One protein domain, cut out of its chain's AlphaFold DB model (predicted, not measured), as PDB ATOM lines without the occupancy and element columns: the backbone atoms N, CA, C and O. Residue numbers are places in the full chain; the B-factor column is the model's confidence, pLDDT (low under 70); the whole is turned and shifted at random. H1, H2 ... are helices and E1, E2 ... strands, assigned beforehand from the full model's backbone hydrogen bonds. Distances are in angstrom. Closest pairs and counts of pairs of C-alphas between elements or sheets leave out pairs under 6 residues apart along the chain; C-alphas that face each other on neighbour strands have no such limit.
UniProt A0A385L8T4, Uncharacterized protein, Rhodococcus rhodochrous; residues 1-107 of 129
ATOM      1  N   MET A   1      73.873 113.214 160.391       89.25
ATOM      2  CA  MET A   1      75.044 112.715 159.637       89.25
ATOM      3  C   MET A   1      76.040 113.854 159.502       89.25
ATOM      4  O   MET A   1      75.606 114.984 159.315       89.25
ATOM      5  N   THR A   2      77.335 113.575 159.642       92.19
ATOM      6  CA  THR A   2      78.392 114.594 159.556       92.19
ATOM      7  C   THR A   2      79.386 114.194 158.479       92.19
ATOM      8  O   THR A   2      79.884 113.070 158.509       92.19
ATOM      9  N   ASN A   3      79.687 115.115 157.568       92.62
ATOM     10  CA  ASN A   3      80.745 114.976 156.576       92.62
ATOM     11  C   ASN A   3      81.862 115.982 156.861       92.62
ATOM     12  O   ASN A   3      81.592 117.153 157.127       92.62
ATOM     13  N   THR A   4      83.109 115.528 156.785       94.81
ATOM     14  CA  THR A   4      84.297 116.368 156.954       94.81
ATOM     15  C   THR A   4      84.953 116.552 155.596       94.81
ATOM     16  O   THR A   4      85.352 115.578 154.964       94.81
ATOM     17  N   ILE A   5      85.095 117.801 155.165       95.44
ATOM     18  CA  ILE A   5      85.679 118.172 153.878       95.44
ATOM     19  C   ILE A   5      87.037 118.818 154.133       95.44
ATOM     20  O   ILE A   5      87.156 119.734 154.950       95.44
ATOM     21  N   VAL A   6      88.059 118.347 153.421       96.38
ATOM     22  CA  VAL A   6      89.396 118.944 153.420       96.38
ATOM     23  C   VAL A   6      89.617 119.636 152.080       96.38
ATOM     24  O   VAL A   6      89.777 118.982 151.053       96.38
ATOM     25  N   ASN A   7      89.624 120.964 152.097       96.19
ATOM     26  CA  ASN A   7      89.874 121.795 150.933       96.19
ATOM     27  C   ASN A   7      91.347 122.236 150.889       96.19
ATOM     28  O   ASN A   7      91.778 123.090 151.664       96.19
ATOM     29  N   ASN A   8      92.095 121.678 149.936       95.44
ATOM     30  CA  ASN A   8      93.511 121.984 149.709       95.44
ATOM     31  C   ASN A   8      93.759 122.807 148.430       95.44
ATOM     32  O   ASN A   8      94.902 122.901 147.988       95.44
ATOM     33  N   THR A   9      92.723 123.381 147.808       93.25
ATOM     34  CA  THR A   9      92.867 124.119 146.536       93.25
ATOM     35  C   THR A   9      93.478 125.508 146.721       93.25
ATOM     36  O   THR A   9      93.985 126.085 145.764       93.25
ATOM     37  N   GLY A  10      93.454 126.040 147.948       93.94
ATOM     38  CA  GLY A  10      93.894 127.402 148.264       93.94
ATOM     39  C   GLY A  10      92.823 128.473 148.037       93.94
ATOM     40  O   GLY A  10      93.055 129.630 148.379       93.94
ATOM     41  N   GLU A  11      91.644 128.092 147.541       94.62
ATOM     42  CA  GLU A  11      90.508 128.978 147.266       94.62
ATOM     43  C   GLU A  11      89.225 128.450 147.925       94.62
ATOM     44  O   GLU A  11      89.141 127.280 148.297       94.62
ATOM     45  N   GLU A  12      88.215 129.305 148.088       96.44
ATOM     46  CA  GLU A  12      86.900 128.871 148.572       96.44
ATOM     47  C   GLU A  12      86.174 128.035 147.506       96.44
ATOM     48  O   GLU A  12      86.160 128.381 146.324       96.44
ATOM     49  N   LEU A  13      85.552 126.937 147.936       97.44
ATOM     50  CA  LEU A  13      84.725 126.077 147.092       97.44
ATOM     51  C   LEU A  13      83.266 126.145 147.531       97.44
ATOM     52  O   LEU A  13      82.981 126.292 148.716       97.44
ATOM     53  N   ILE A  14      82.334 125.954 146.601       96.62
ATOM     54  CA  ILE A  14      80.932 125.698 146.935       96.62
ATOM     55  C   ILE A  14      80.731 124.191 146.947       96.62
ATOM     56  O   ILE A  14      80.802 123.546 145.900       96.62
ATOM     57  N   CYS A  15      80.495 123.635 148.133       96.31
ATOM     58  CA  CYS A  15      80.363 122.200 148.338       96.31
ATOM     59  C   CYS A  15      78.947 121.815 148.751       96.31
ATOM     60  O   CYS A  15      78.305 122.515 149.533       96.31
ATOM     61  N   SER A  16      78.491 120.662 148.284       94.56
ATOM     62  CA  SER A  16      77.263 120.000 148.707       94.56
ATOM     63  C   SER A  16      77.589 118.600 149.211       94.56
ATOM     64  O   SER A  16      78.344 117.882 148.562       94.56
ATOM     65  N   THR A  17      77.008 118.205 150.338       94.12
ATOM     66  CA  THR A  17      76.930 116.817 150.798       94.12
ATOM     67  C   THR A  17      75.484 116.377 150.701       94.12
ATOM     68  O   THR A  17      74.586 117.093 151.127       94.12
ATOM     69  N   SER A  18      75.249 115.184 150.182       92.38
ATOM     70  CA  SER A  18      73.923 114.668 149.870       92.38
ATOM     71  C   SER A  18      73.816 113.190 150.225       92.38
ATOM     72  O   SER A  18      74.801 112.453 150.151       92.38
ATOM     73  N   LEU A  19      72.621 112.757 150.627       91.75
ATOM     74  CA  LEU A  19      72.323 111.367 150.955       91.75
ATOM     75  C   LEU A  19      71.347 110.784 149.935       91.75
ATOM     76  O   LEU A  19      70.242 111.296 149.750       91.75
ATOM     77  N   GLY A  20      71.755 109.697 149.285       89.88
ATOM     78  CA  GLY A  20      70.880 108.850 148.476       89.88
ATOM     79  C   GLY A  20      70.523 107.563 149.208       89.88
ATOM     80  O   GLY A  20      71.277 107.112 150.062       89.88
ATOM     81  N   ASN A  21      69.386 106.951 148.886       90.31
ATOM     82  CA  ASN A  21      68.997 105.685 149.510       90.31
ATOM     83  C   ASN A  21      69.931 104.546 149.080       90.31
ATOM     84  O   ASN A  21      70.235 104.412 147.900       90.31
ATOM     85  N   ALA A  22      70.327 103.704 150.033       90.50
ATOM     86  CA  ALA A  22      71.139 102.508 149.819       90.50
ATOM     87  C   ALA A  22      70.430 101.306 150.465       90.50
ATOM     88  O   ALA A  22      70.788 100.908 151.578       90.50
ATOM     89  N   PRO A  23      69.353 100.787 149.845       86.25
ATOM     90  CA  PRO A  23      68.558  99.713 150.432       86.25
ATOM     91  C   PRO A  23      69.441  98.510 150.775       86.25
ATOM     92  O   PRO A  23      70.377  98.178 150.048       86.25
ATOM     93  N   ASP A  24      69.173  97.903 151.931       86.44
ATOM     94  CA  ASP A  24      69.942  96.781 152.483       86.44
ATOM     95  C   ASP A  24      71.444  97.070 152.700       86.44
ATOM     96  O   ASP A  24      72.246  96.152 152.872       86.44
ATOM     97  N   GLY A  25      71.845  98.349 152.702       85.56
ATOM     98  CA  GLY A  25      73.248  98.760 152.776       85.56
ATOM     99  C   GLY A  25      74.035  98.478 151.495       85.56
ATOM    100  O   GLY A  25      75.265  98.540 151.507       85.56
ATOM    101  N   ILE A  26      73.347  98.155 150.397       89.44
ATOM    102  CA  ILE A  26      73.957  97.861 149.105       89.44
ATOM    103  C   ILE A  26      74.177  99.168 148.354       89.44
ATOM    104  O   ILE A  26      73.292 100.018 148.281       89.44
ATOM    105  N   LEU A  27      75.370  99.299 147.779       90.19
ATOM    106  CA  LEU A  27      75.767 100.429 146.954       90.19
ATOM    107  C   LEU A  27      74.993 100.414 145.619       90.19
ATOM    108  O   LEU A  27      75.237  99.513 144.810       90.19
ATOM    109  N   PRO A  28      74.079 101.365 145.356       90.06
ATOM    110  CA  PRO A  28      73.332 101.390 144.099       90.06
ATOM    111  C   PRO A  28      74.209 101.839 142.918       90.06
ATOM    112  O   PRO A  28      75.297 102.385 143.104       90.06
ATOM    113  N   PRO A  29      73.765 101.692 141.668       90.94
ATOM    114  CA  PRO A  29      74.382 102.389 140.544       90.94
ATOM    115  C   PRO A  29      74.336 103.913 140.734       90.94
ATOM    116  O   PRO A  29      73.332 104.464 141.185       90.94
ATOM    117  N   VAL A  30      75.401 104.619 140.341       89.31
ATOM    118  CA  VAL A  30      75.516 106.076 140.556       89.31
ATOM    119  C   VAL A  30      74.361 106.868 139.930       89.31
ATOM    120  O   VAL A  30      73.880 107.840 140.508       89.31
ATOM    121  N   TRP A  31      73.849 106.408 138.786       88.12
ATOM    122  CA  TRP A  31      72.720 107.031 138.096       88.12
ATOM    123  C   TRP A  31      71.406 106.957 138.873       88.12
ATOM    124  O   TRP A  31      70.592 107.868 138.764       88.12
ATOM    125  N   GLU A  32      71.206 105.917 139.681       87.00
ATOM    126  CA  GLU A  32      70.023 105.801 140.540       87.00
ATOM    127  C   GLU A  32      70.101 106.770 141.723       87.00
ATOM    128  O   GLU A  32      69.082 107.309 142.151       87.00
ATOM    129  N   VAL A  33      71.315 107.044 142.206       86.19
ATOM    130  CA  VAL A  33      71.561 107.983 143.305       86.19
ATOM    131  C   VAL A  33      71.433 109.434 142.838       86.19
ATOM    132  O   VAL A  33      70.740 110.228 143.471       86.19
ATOM    133  N   VAL A  34      72.085 109.787 141.728       83.38
ATOM    134  CA  VAL A  34      72.124 111.167 141.215       83.38
ATOM    135  C   VAL A  34      70.847 111.517 140.446       83.38
ATOM    136  O   VAL A  34      70.312 112.613 140.598       83.38
ATOM    137  N   GLY A  35      70.324 110.593 139.634       75.62
ATOM    138  CA  GLY A  35      69.192 110.846 138.738       75.62
ATOM    139  C   GLY A  35      67.838 110.968 139.440       75.62
ATOM    140  O   GLY A  35      66.976 111.706 138.967       75.62
ATOM    141  N   ALA A  36      67.644 110.292 140.578       72.50
ATOM    142  CA  ALA A  36      66.411 110.389 141.365       72.50
ATOM    143  C   ALA A  36      66.284 111.718 142.136       72.50
ATOM    144  O   ALA A  36      65.198 112.049 142.615       72.50
ATOM    145  N   GLY A  37      67.378 112.481 142.235       64.12
ATOM    146  CA  GLY A  37      67.486 113.645 143.102       64.12
ATOM    147  C   GLY A  37      67.641 113.249 144.572       64.12
ATOM    148  O   GLY A  37      67.037 112.295 145.061       64.12
ATOM    149  N   GLN A  38      68.465 114.000 145.299       74.25
ATOM    150  CA  GLN A  38      68.715 113.777 146.722       74.25
ATOM    151  C   GLN A  38      68.016 114.876 147.521       74.25
ATOM    152  O   GLN A  38      68.275 116.060 147.321       74.25
ATOM    153  N   SER A  39      67.097 114.493 148.409       80.00
ATOM    154  CA  SER A  39      66.318 115.436 149.227       80.00
ATOM    155  C   SER A  39      66.977 115.771 150.566       80.00
ATOM    156  O   SER A  39      66.647 116.785 151.173       80.00
ATOM    157  N   LEU A  40      67.908 114.932 151.017       90.12
ATOM    158  CA  LEU A  40      68.677 115.114 152.241       90.12
ATOM    159  C   LEU A  40      70.064 115.621 151.859       90.12
ATOM    160  O   LEU A  40      70.909 114.838 151.426       90.12
ATOM    161  N   TYR A  41      70.284 116.923 151.976       91.81
ATOM    162  CA  TYR A  41      71.555 117.537 151.616       91.81
ATOM    163  C   TYR A  41      71.860 118.751 152.488       91.81
ATOM    164  O   TYR A  41      70.968 119.345 153.086       91.81
ATOM    165  N   GLU A  42      73.136 119.107 152.523       95.00
ATOM    166  CA  GLU A  42      73.663 120.343 153.086       95.00
ATOM    167  C   GLU A  42      74.594 120.959 152.041       95.00
ATOM    168  O   GLU A  42      75.413 120.251 151.456       95.00
ATOM    169  N   GLN A  43      74.482 122.263 151.795       94.62
ATOM    170  CA  GLN A  43      75.315 122.969 150.823       94.62
ATOM    171  C   GLN A  43      75.815 124.285 151.407       94.62
ATOM    172  O   GLN A  43      75.073 125.012 152.060       94.62
ATOM    173  N   GLY A  44      77.060 124.635 151.103       94.69
ATOM    174  CA  GLY A  44      77.601 125.930 151.477       94.69
ATOM    175  C   GLY A  44      79.041 126.146 151.027       94.69
ATOM    176  O   GLY A  44      79.662 125.242 150.455       94.69
ATOM    177  N   PRO A  45      79.573 127.350 151.282       95.81
ATOM    178  CA  PRO A  45      80.971 127.655 151.040       95.81
ATOM    179  C   PRO A  45      81.880 126.866 151.989       95.81
ATOM    180  O   PRO A  45      81.578 126.678 153.170       95.81
ATOM    181  N   VAL A  46      83.020 126.426 151.465       96.88
ATOM    182  CA  VAL A  46      84.085 125.727 152.183       96.88
ATOM    183  C   VAL A  46      85.396 126.448 151.903       96.88
ATOM    184  O   VAL A  46      85.992 126.314 150.831       96.88
ATOM    185  N   ALA A  47      85.853 127.211 152.892       96.50
ATOM    186  CA  ALA A  47      87.150 127.874 152.853       96.50
ATOM    187  C   ALA A  47      88.305 126.849 152.823       96.50
ATOM    188  O   ALA A  47      88.115 125.690 153.215       96.50
ATOM    189  N   PRO A  48      89.516 127.257 152.400       97.38
ATOM    190  CA  PRO A  48      90.704 126.415 152.501       97.38
ATOM    191  C   PRO A  48      90.922 125.887 153.925       97.38
ATOM    192  O   PRO A  48      90.797 126.628 154.902       97.38
ATOM    193  N   GLY A  49      91.283 124.608 154.042       96.81
ATOM    194  CA  GLY A  49      91.431 123.900 155.313       96.81
ATOM    195  C   GLY A  49      90.360 122.831 155.527       96.81
ATOM    196  O   GLY A  49      89.896 122.198 154.582       96.81
ATOM    197  N   THR A  50      89.993 122.582 156.783       96.06
ATOM    198  CA  THR A  50      89.010 121.552 157.149       96.06
ATOM    199  C   THR A  50      87.698 122.195 157.570       96.06
ATOM    200  O   THR A  50      87.683 123.052 158.450       96.06
ATOM    201  N   SER A  51      86.600 121.749 156.968       95.75
ATOM    202  CA  SER A  51      85.237 122.159 157.313       95.75
ATOM    203  C   SER A  51      84.345 120.940 157.513       95.75
ATOM    204  O   SER A  51      84.663 119.838 157.066       95.75
ATOM    205  N   THR A  52      83.210 121.135 158.176       95.50
ATOM    206  CA  THR A  52      82.216 120.083 158.400       95.50
ATOM    207  C   THR A  52      80.848 120.522 157.907       95.50
ATOM    208  O   THR A  52      80.413 121.624 158.229       95.50
ATOM    209  N   GLN A  53      80.157 119.634 157.200       94.94
ATOM    210  CA  GLN A  53      78.751 119.780 156.834       94.94
ATOM    211  C   GLN A  53      77.922 118.775 157.635       94.94
ATOM    212  O   GLN A  53      78.328 117.624 157.817       94.94
ATOM    213  N   VAL A  54      76.773 119.216 158.144       94.38
ATOM    214  CA  VAL A  54      75.904 118.398 158.995       94.38
ATOM    215  C   VAL A  54      74.523 118.330 158.370       94.38
ATOM    216  O   VAL A  54      73.860 119.345 158.225       94.38
ATOM    217  N   ILE A  55      74.077 117.113 158.065       92.44
ATOM    218  CA  ILE A  55      72.701 116.835 157.656       92.44
ATOM    219  C   ILE A  55      71.967 116.325 158.898       92.44
ATOM    220  O   ILE A  55      72.270 115.238 159.408       92.44
ATOM    221  N   ALA A  56      71.057 117.141 159.427       91.31
ATOM    222  CA  ALA A  56      70.241 116.817 160.596       91.31
ATOM    223  C   ALA A  56      69.002 115.989 160.216       91.31
ATOM    224  O   ALA A  56      68.691 115.839 159.037       91.31
ATOM    225  N   ASP A  57      68.328 115.427 161.226       89.56
ATOM    226  CA  ASP A  57      67.021 114.758 161.101       89.56
ATOM    227  C   ASP A  57      66.941 113.685 159.998       89.56
ATOM    228  O   ASP A  57      65.903 113.465 159.373       89.56
ATOM    229  N   VAL A  58      68.061 112.993 159.762       90.88
ATOM    230  CA  VAL A  58      68.142 111.896 158.794       90.88
ATOM    231  C   VAL A  58      67.331 110.714 159.333       90.88
ATOM    232  O   VAL A  58      67.638 110.239 160.430       90.88
ATOM    233  N   PRO A  59      66.324 110.214 158.593       91.25
ATOM    234  CA  PRO A  59      65.561 109.049 159.018       91.25
ATOM    235  C   PRO A  59      66.445 107.810 159.192       91.25
ATOM    236  O   PRO A  59      67.540 107.710 158.642       91.25
ATOM    237  N   ALA A  60      65.949 106.835 159.950       92.19
ATOM    238  CA  ALA A  60      66.614 105.547 160.065       92.19
ATOM    239  C   ALA A  60      66.642 104.823 158.712       92.19
ATOM    240  O   ALA A  60      65.639 104.783 157.998       92.19
ATOM    241  N   GLY A  61      67.779 104.218 158.384       91.75
ATOM    242  CA  GLY A  61      67.990 103.567 157.096       91.75
ATOM    243  C   GLY A  61      69.460 103.516 156.702       91.75
ATOM    244  O   GLY A  61      70.339 103.934 157.455       91.75
ATOM    245  N   SER A  62      69.723 103.001 155.508       93.56
ATOM    246  CA  SER A  62      71.056 102.983 154.909       93.56
ATOM    247  C   SER A  62      71.093 103.933 153.721       93.56
ATOM    248  O   SER A  62      70.185 103.948 152.886       93.56
ATOM    249  N   TYR A  63      72.153 104.732 153.668       91.94
ATOM    250  CA  TYR A  63      72.305 105.824 152.722       91.94
ATOM    251  C   TYR A  63      73.690 105.807 152.098       91.94
ATOM    252  O   TYR A  63      74.675 105.516 152.767       91.94
ATOM    253  N   VAL A  64      73.773 106.188 150.833       91.94
ATOM    254  CA  VAL A  64      75.019 106.604 150.205       91.94
ATOM    255  C   VAL A  64      75.245 108.077 150.505       91.94
ATOM    256  O   VAL A  64      74.343 108.882 150.280       91.94
ATOM    257  N   ALA A  65      76.447 108.434 150.945       91.38
ATOM    258  CA  ALA A  65      76.882 109.821 151.016       91.38
ATOM    259  C   ALA A  65      77.629 110.205 149.730       91.38
ATOM    260  O   ALA A  65      78.573 109.526 149.331       91.38
ATOM    261  N   LEU A  66      77.207 111.295 149.091       92.06
ATOM    262  CA  LEU A  66      77.915 111.915 147.975       92.06
ATOM    263  C   LEU A  66      78.195 113.376 148.299       92.06
ATOM    264  O   LEU A  66      77.288 114.138 148.628       92.06
ATOM    265  N   ALA A  67      79.452 113.761 148.163       94.31
ATOM    266  CA  ALA A  67      79.920 115.124 148.222       94.31
ATOM    267  C   ALA A  67      80.348 115.585 146.828       94.31
ATOM    268  O   ALA A  67      80.946 114.836 146.053       94.31
ATOM    269  N   SER A  68      80.064 116.839 146.514       94.06
ATOM    270  CA  SER A  68      80.602 117.511 145.342       94.06
ATOM    271  C   SER A  68      80.991 118.934 145.699       94.06
ATOM    272  O   SER A  68      80.336 119.577 146.513       94.06
ATOM    273  N   CYS A  69      82.069 119.427 145.108       95.81
ATOM    274  CA  CYS A  69      82.555 120.785 145.275       95.81
ATOM    275  C   CYS A  69      82.870 121.376 143.906       95.81
ATOM    276  O   CYS A  69      83.449 120.699 143.059       95.81
ATOM    277  N   GLY A  70      82.528 122.640 143.698       95.81
ATOM    278  CA  GLY A  70      82.936 123.413 142.528       95.81
ATOM    279  C   GLY A  70      83.662 124.679 142.956       95.81
ATOM    280  O   GLY A  70      83.392 125.217 144.032       95.81
ATOM    281  N   ASN A  71      84.579 125.163 142.124       94.75
ATOM    282  CA  ASN A  71      85.091 126.519 142.294       94.75
ATOM    283  C   ASN A  71      84.062 127.551 141.804       94.75
ATOM    284  O   ASN A  71      83.187 127.240 140.995       94.75
ATOM    285  N   ALA A  72      84.165 128.789 142.291       89.38
ATOM    286  CA  ALA A  72      83.205 129.850 141.974       89.38
ATOM    287  C   ALA A  72      83.093 130.123 140.463       89.38
ATOM    288  O   ALA A  72      81.995 130.327 139.944       89.38
ATOM    289  N   ASP A  73      84.215 130.039 139.747       89.31
ATOM    290  CA  ASP A  73      84.280 130.289 138.306       89.31
ATOM    291  C   ASP A  73      83.787 129.108 137.456       89.31
ATOM    292  O   ASP A  73      83.758 129.209 136.230       89.31
ATOM    293  N   SER A  74      83.387 127.996 138.087       89.12
ATOM    294  CA  SER A  74      82.908 126.785 137.413       89.12
ATOM    295  C   SER A  74      83.860 126.333 136.305       89.12
ATOM    296  O   SER A  74      83.469 126.191 135.152       89.12
ATOM    297  N   THR A  75      85.133 126.139 136.645       94.00
ATOM    298  CA  THR A  75      86.157 125.576 135.746       94.00
ATOM    299  C   THR A  75      86.668 124.221 136.230       94.00
ATOM    300  O   THR A  75      87.162 123.424 135.425       94.00
ATOM    301  N   ALA A  76      86.507 123.935 137.525       95.25
ATOM    302  CA  ALA A  76      86.891 122.681 138.145       95.25
ATOM    303  C   ALA A  76      85.819 122.172 139.114       95.25
ATOM    304  O   ALA A  76      85.143 122.957 139.785       95.25
ATOM    305  N   MET A  77      85.695 120.850 139.203       95.44
ATOM    306  CA  MET A  77      84.829 120.189 140.168       95.44
ATOM    307  C   MET A  77      85.499 118.972 140.797       95.44
ATOM    308  O   MET A  77      86.234 118.230 140.151       95.44
ATOM    309  N   TRP A  78      85.181 118.739 142.060       95.75
ATOM    310  CA  TRP A  78      85.572 117.569 142.826       95.75
ATOM    311  C   TRP A  78      84.305 116.821 143.193       95.75
ATOM    312  O   TRP A  78      83.342 117.436 143.642       95.75
ATOM    313  N   ALA A  79      84.287 115.514 143.004       94.38
ATOM    314  CA  ALA A  79      83.179 114.681 143.430       94.38
ATOM    315  C   ALA A  79      83.707 113.473 144.181       94.38
ATOM    316  O   ALA A  79      84.789 112.971 143.899       94.38
ATOM    317  N   SER A  80      82.907 113.008 145.124       94.31
ATOM    318  CA  SER A  80      83.030 111.711 145.760       94.31
ATOM    319  C   SER A  80      83.412 110.615 144.769       94.31
ATOM    320  O   SER A  80      82.695 110.379 143.797       94.31
ATOM    321  N   ASP A  81      84.519 109.929 145.046       93.31
ATOM    322  CA  ASP A  81      84.937 108.755 144.297       93.31
ATOM    323  C   ASP A  81      83.929 107.635 144.558       93.31
ATOM    324  O   ASP A  81      83.830 107.069 145.654       93.31
ATOM    325  N   TYR A  82      83.073 107.434 143.568       91.81
ATOM    326  CA  TYR A  82      81.947 106.526 143.596       91.81
ATOM    327  C   TYR A  82      82.004 105.682 142.323       91.81
ATOM    328  O   TYR A  82      82.211 106.239 141.243       91.81
ATOM    329  N   PRO A  83      81.786 104.358 142.387       91.56
ATOM    330  CA  PRO A  83      81.830 103.509 141.201       91.56
ATOM    331  C   PRO A  83      80.935 104.021 140.058       91.56
ATOM    332  O   PRO A  83      79.713 104.095 140.190       91.56
ATOM    333  N   GLY A  84      81.555 104.373 138.926       90.56
ATOM    334  CA  GLY A  84      80.877 104.919 137.742       90.56
ATOM    335  C   GLY A  84      80.725 106.445 137.712       90.56
ATOM    336  O   GLY A  84      80.167 106.969 136.751       90.56
ATOM    337  N   ILE A  85      81.226 107.183 138.713       90.88
ATOM    338  CA  ILE A  85      81.107 108.651 138.762       90.88
ATOM    339  C   ILE A  85      81.792 109.341 137.577       90.88
ATOM    340  O   ILE A  85      81.335 110.391 137.135       90.88
ATOM    341  N   GLU A  86      82.842 108.737 137.018       90.19
ATOM    342  CA  GLU A  86      83.579 109.268 135.866       90.19
ATOM    343  C   GLU A  86      82.677 109.505 134.647       90.19
ATOM    344  O   GLU A  86      82.827 110.514 133.960       90.19
ATOM    345  N   GLU A  87      81.693 108.629 134.412       90.69
ATOM    346  CA  GLU A  87      80.739 108.783 133.308       90.69
ATOM    347  C   GLU A  87      79.869 110.030 133.482       90.69
ATOM    348  O   GLU A  87      79.572 110.716 132.507       90.69
ATOM    349  N   ILE A  88      79.490 110.346 134.724       89.19
ATOM    350  CA  ILE A  88      78.732 111.555 135.059       89.19
ATOM    351  C   ILE A  88      79.631 112.784 134.945       89.19
ATOM    352  O   ILE A  88      79.234 113.786 134.354       89.19
ATOM    353  N   LEU A  89      80.849 112.716 135.482       90.50
ATOM    354  CA  LEU A  89      81.807 113.819 135.440       90.50
ATOM    355  C   LEU A  89      82.187 114.204 134.005       90.50
ATOM    356  O   LEU A  89      82.361 115.388 133.724       90.50
ATOM    357  N   ALA A  90      82.249 113.234 133.090       91.31
ATOM    358  CA  ALA A  90      82.518 113.460 131.672       91.31
ATOM    359  C   ALA A  90      81.406 114.238 130.937       91.31
ATOM    360  O   ALA A  90      81.634 114.726 129.830       91.31
ATOM    361  N   LEU A  91      80.210 114.373 131.525       89.94
ATOM    362  CA  LEU A  91      79.113 115.160 130.944       89.94
ATOM    363  C   LEU A  91      79.289 116.667 131.145       89.94
ATOM    364  O   LEU A  91      78.639 117.457 130.457       89.94
ATOM    365  N   PHE A  92      80.144 117.072 132.082       86.31
ATOM    366  CA  PHE A  92      80.386 118.473 132.386       86.31
ATOM    367  C   PHE A  92      81.641 118.958 131.654       86.31
ATOM    368  O   PHE A  92      82.669 118.283 131.681       86.31
ATOM    369  N   PRO A  93      81.616 120.150 131.031       88.88
ATOM    370  CA  PRO A  93      82.777 120.722 130.348       88.88
ATOM    371  C   PRO A  93      83.773 121.348 131.344       88.88
ATOM    372  O   PRO A  93      84.262 122.455 131.128       88.88
ATOM    373  N   LEU A  94      84.033 120.663 132.459       91.56
ATOM    374  CA  LEU A  94      84.858 121.111 133.580       91.56
ATOM    375  C   LEU A  94      86.029 120.155 133.781       91.56
ATOM    376  O   LEU A  94      85.936 118.970 133.465       91.56
ATOM    377  N   THR A  95      87.114 120.648 134.375       94.00
ATOM    378  CA  THR A  95      88.140 119.736 134.893       94.00
ATOM    379  C   THR A  95      87.577 119.038 136.125       94.00
ATOM    380  O   THR A  95      87.267 119.693 137.117       94.00
ATOM    381  N   SER A  96      87.410 117.725 136.067       94.19
ATOM    382  CA  SER A  96      86.764 116.957 137.124       94.19
ATOM    383  C   SER A  96      87.739 116.025 137.835       94.19
ATOM    384  O   SER A  96      88.647 115.457 137.229       94.19
ATOM    385  N   PHE A  97      87.552 115.881 139.144       93.38
ATOM    386  CA  PHE A  97      88.392 115.060 140.005       93.38
ATOM    387  C   PHE A  97      87.522 114.158 140.881       93.38
ATOM    388  O   PHE A  97      86.685 114.652 141.639       93.38
ATOM    389  N   ALA A  98      87.744 112.847 140.806       93.50
ATOM    390  CA  ALA A  98      87.226 111.913 141.799       93.50
ATOM    391  C   ALA A  98      88.070 112.021 143.081       93.50
ATOM    392  O   ALA A  98      89.300 112.057 143.022       93.50
ATOM    393  N   VAL A  99      87.413 112.118 144.235       93.94
ATOM    394  CA  VAL A  99      88.048 112.311 145.544       93.94
ATOM    395  C   VAL A  99      87.649 111.183 146.480       93.94
ATOM    396  O   VAL A  99      86.464 110.972 146.740       93.94
ATOM    397  N   GLU A 100      88.648 110.479 147.004       91.38
ATOM    398  CA  GLU A 100      88.448 109.367 147.932       91.38
ATOM    399  C   GLU A 100      87.643 109.794 149.169       91.38
ATOM    400  O   GLU A 100      87.800 110.894 149.707       91.38
ATOM    401  N   GLN A 101      86.782 108.891 149.631       86.19
ATOM    402  CA  GLN A 101      85.879 109.112 150.752       86.19
ATOM    403  C   GLN A 101      86.149 108.092 151.853       86.19
ATOM    404  O   GLN A 101      86.354 106.915 151.573       86.19
ATOM    405  N   GLY A 102      86.052 108.513 153.116       80.00
ATOM    406  CA  GLY A 102      86.232 107.599 154.248       80.00
ATOM    407  C   GLY A 102      85.129 106.540 154.384       80.00
ATOM    408  O   GLY A 102      85.385 105.458 154.906       80.00
ATOM    409  N   ALA A 103      83.906 106.837 153.928       82.06
ATOM    410  CA  ALA A 103      82.791 105.892 153.902       82.06
ATOM    411  C   ALA A 103      81.772 106.276 152.821       82.06
ATOM    412  O   ALA A 103      81.248 107.387 152.831       82.06
ATOM    413  N   THR A 104      81.454 105.340 151.924       83.44
ATOM    414  CA  THR A 104      80.459 105.562 150.861       83.44
ATOM    415  C   THR A 104      79.036 105.271 151.333       83.44
ATOM    416  O   THR A 104      78.119 106.001 150.970       83.44
ATOM    417  N   VAL A 105      78.842 104.230 152.153       89.38
ATOM    418  CA  VAL A 105      77.539 103.849 152.724       89.38
ATOM    419  C   VAL A 105      77.540 104.104 154.227       89.38
ATOM    420  O   VAL A 105      78.459 103.701 154.940       89.38
ATOM    421  N   VAL A 106      76.492 104.761 154.712       89.31
ATOM    422  CA  VAL A 106      76.278 105.126 156.111       89.31
ATOM    423  C   VAL A 106      74.931 104.572 156.563       89.31
ATOM    424  O   VAL A 106      73.920 104.746 155.885       89.31
ATOM    425  N   THR A 107      74.900 103.935 157.731       91.25
ATOM    426  CA  THR A 107      73.662 103.440 158.342       91.25
ATOM    427  C   THR A 107      73.266 104.334 159.505       91.25
ATOM    428  O   THR A 107      74.045 104.540 160.437       91.25
TER     429      THR A 107
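This is residues 1 to 107 of the 129 residues of an uncharacterized protein of Rhodococcus rhodochrous (UniProt A0A385L8T4). A twisted sheet of six strands, E2, E3, E5, E6, E7 and E8, and a small sheet of two strands, E1 and E4, form an uneven sandwich, only partly face to face. The short helices H1 and H2 cover parts of the large sheet on one face. The printed part has 107 residues, with named elements in the order E1, E2, H1, E3, E4, E5, E6, H2, E7, E8; the class is mostly strand. The large sheet is branched and mixed, the small one antiparallel. The whole is compact, with a radius of gyration of the C-alphas of 13.4 A and spans of 38 by 28 by 21 A.

E1, residues 2 to 7, is antiparallel to E4, residues 49 to 54, at 156 degrees, with N 5 and O 51 2.8 A apart, within hydrogen-bond range. E2, residues 13 to 21, has E3, residues 40 to 46, on one side, antiparallel, with N 17 to O 42 at 2.8 A. On the other side of E2 is E5, residues 61 to 71, antiparallel, with N 16 to O 68 at 2.8 A. The sandwich, two sheets face to face, has its facing parts 9.5 A centre to centre; the closest C-alphas of E3 and E4 are those of Glu 42 and Gln 53, 6.3 A apart. H1, residues 30 to 35, is on the large sheet, over E2, at a height over the sheet of 9.6 A; it runs across the strands, at 77 degrees to E2 on the local plane. E5 has three neighbours: E2 lies on one side of it, and on the other side lie E6, residues 76 to 80, and E8, residues 105 to 107, both antiparallel to E5, with N 69 to O 78 and N 63 to O 106 each at 2.8 A. E5 and E6 form a hairpin. E6, H2, residues 85 to 89, and E7, residues 95 to 99, make a strand-helix-strand unit, two parallel neighbour strands with a helix between, its crossover right-handed; N 79 and O 97 are 2.9 A apart. H2 is over E7, on the same face as H1. In H1 and H2 every O i to N i+4 pair is within hydrogen-bond range.

E1 begins at C-alpha 2 (78.392, 114.594, 159.556). E2 measures 25.9 A from first to last C-alpha, E3 18.7 A and E5, the longest strand, 32.2 A. E8 ends at C-alpha 107 (73.662, 103.440, 158.342).

The C-alphas of Asp 24 and Asp 73, the two farthest apart, are 39.1 A apart. The printed part has no cut and no long link. Its mean pLDDT is 91.1; residue 37 is under 70.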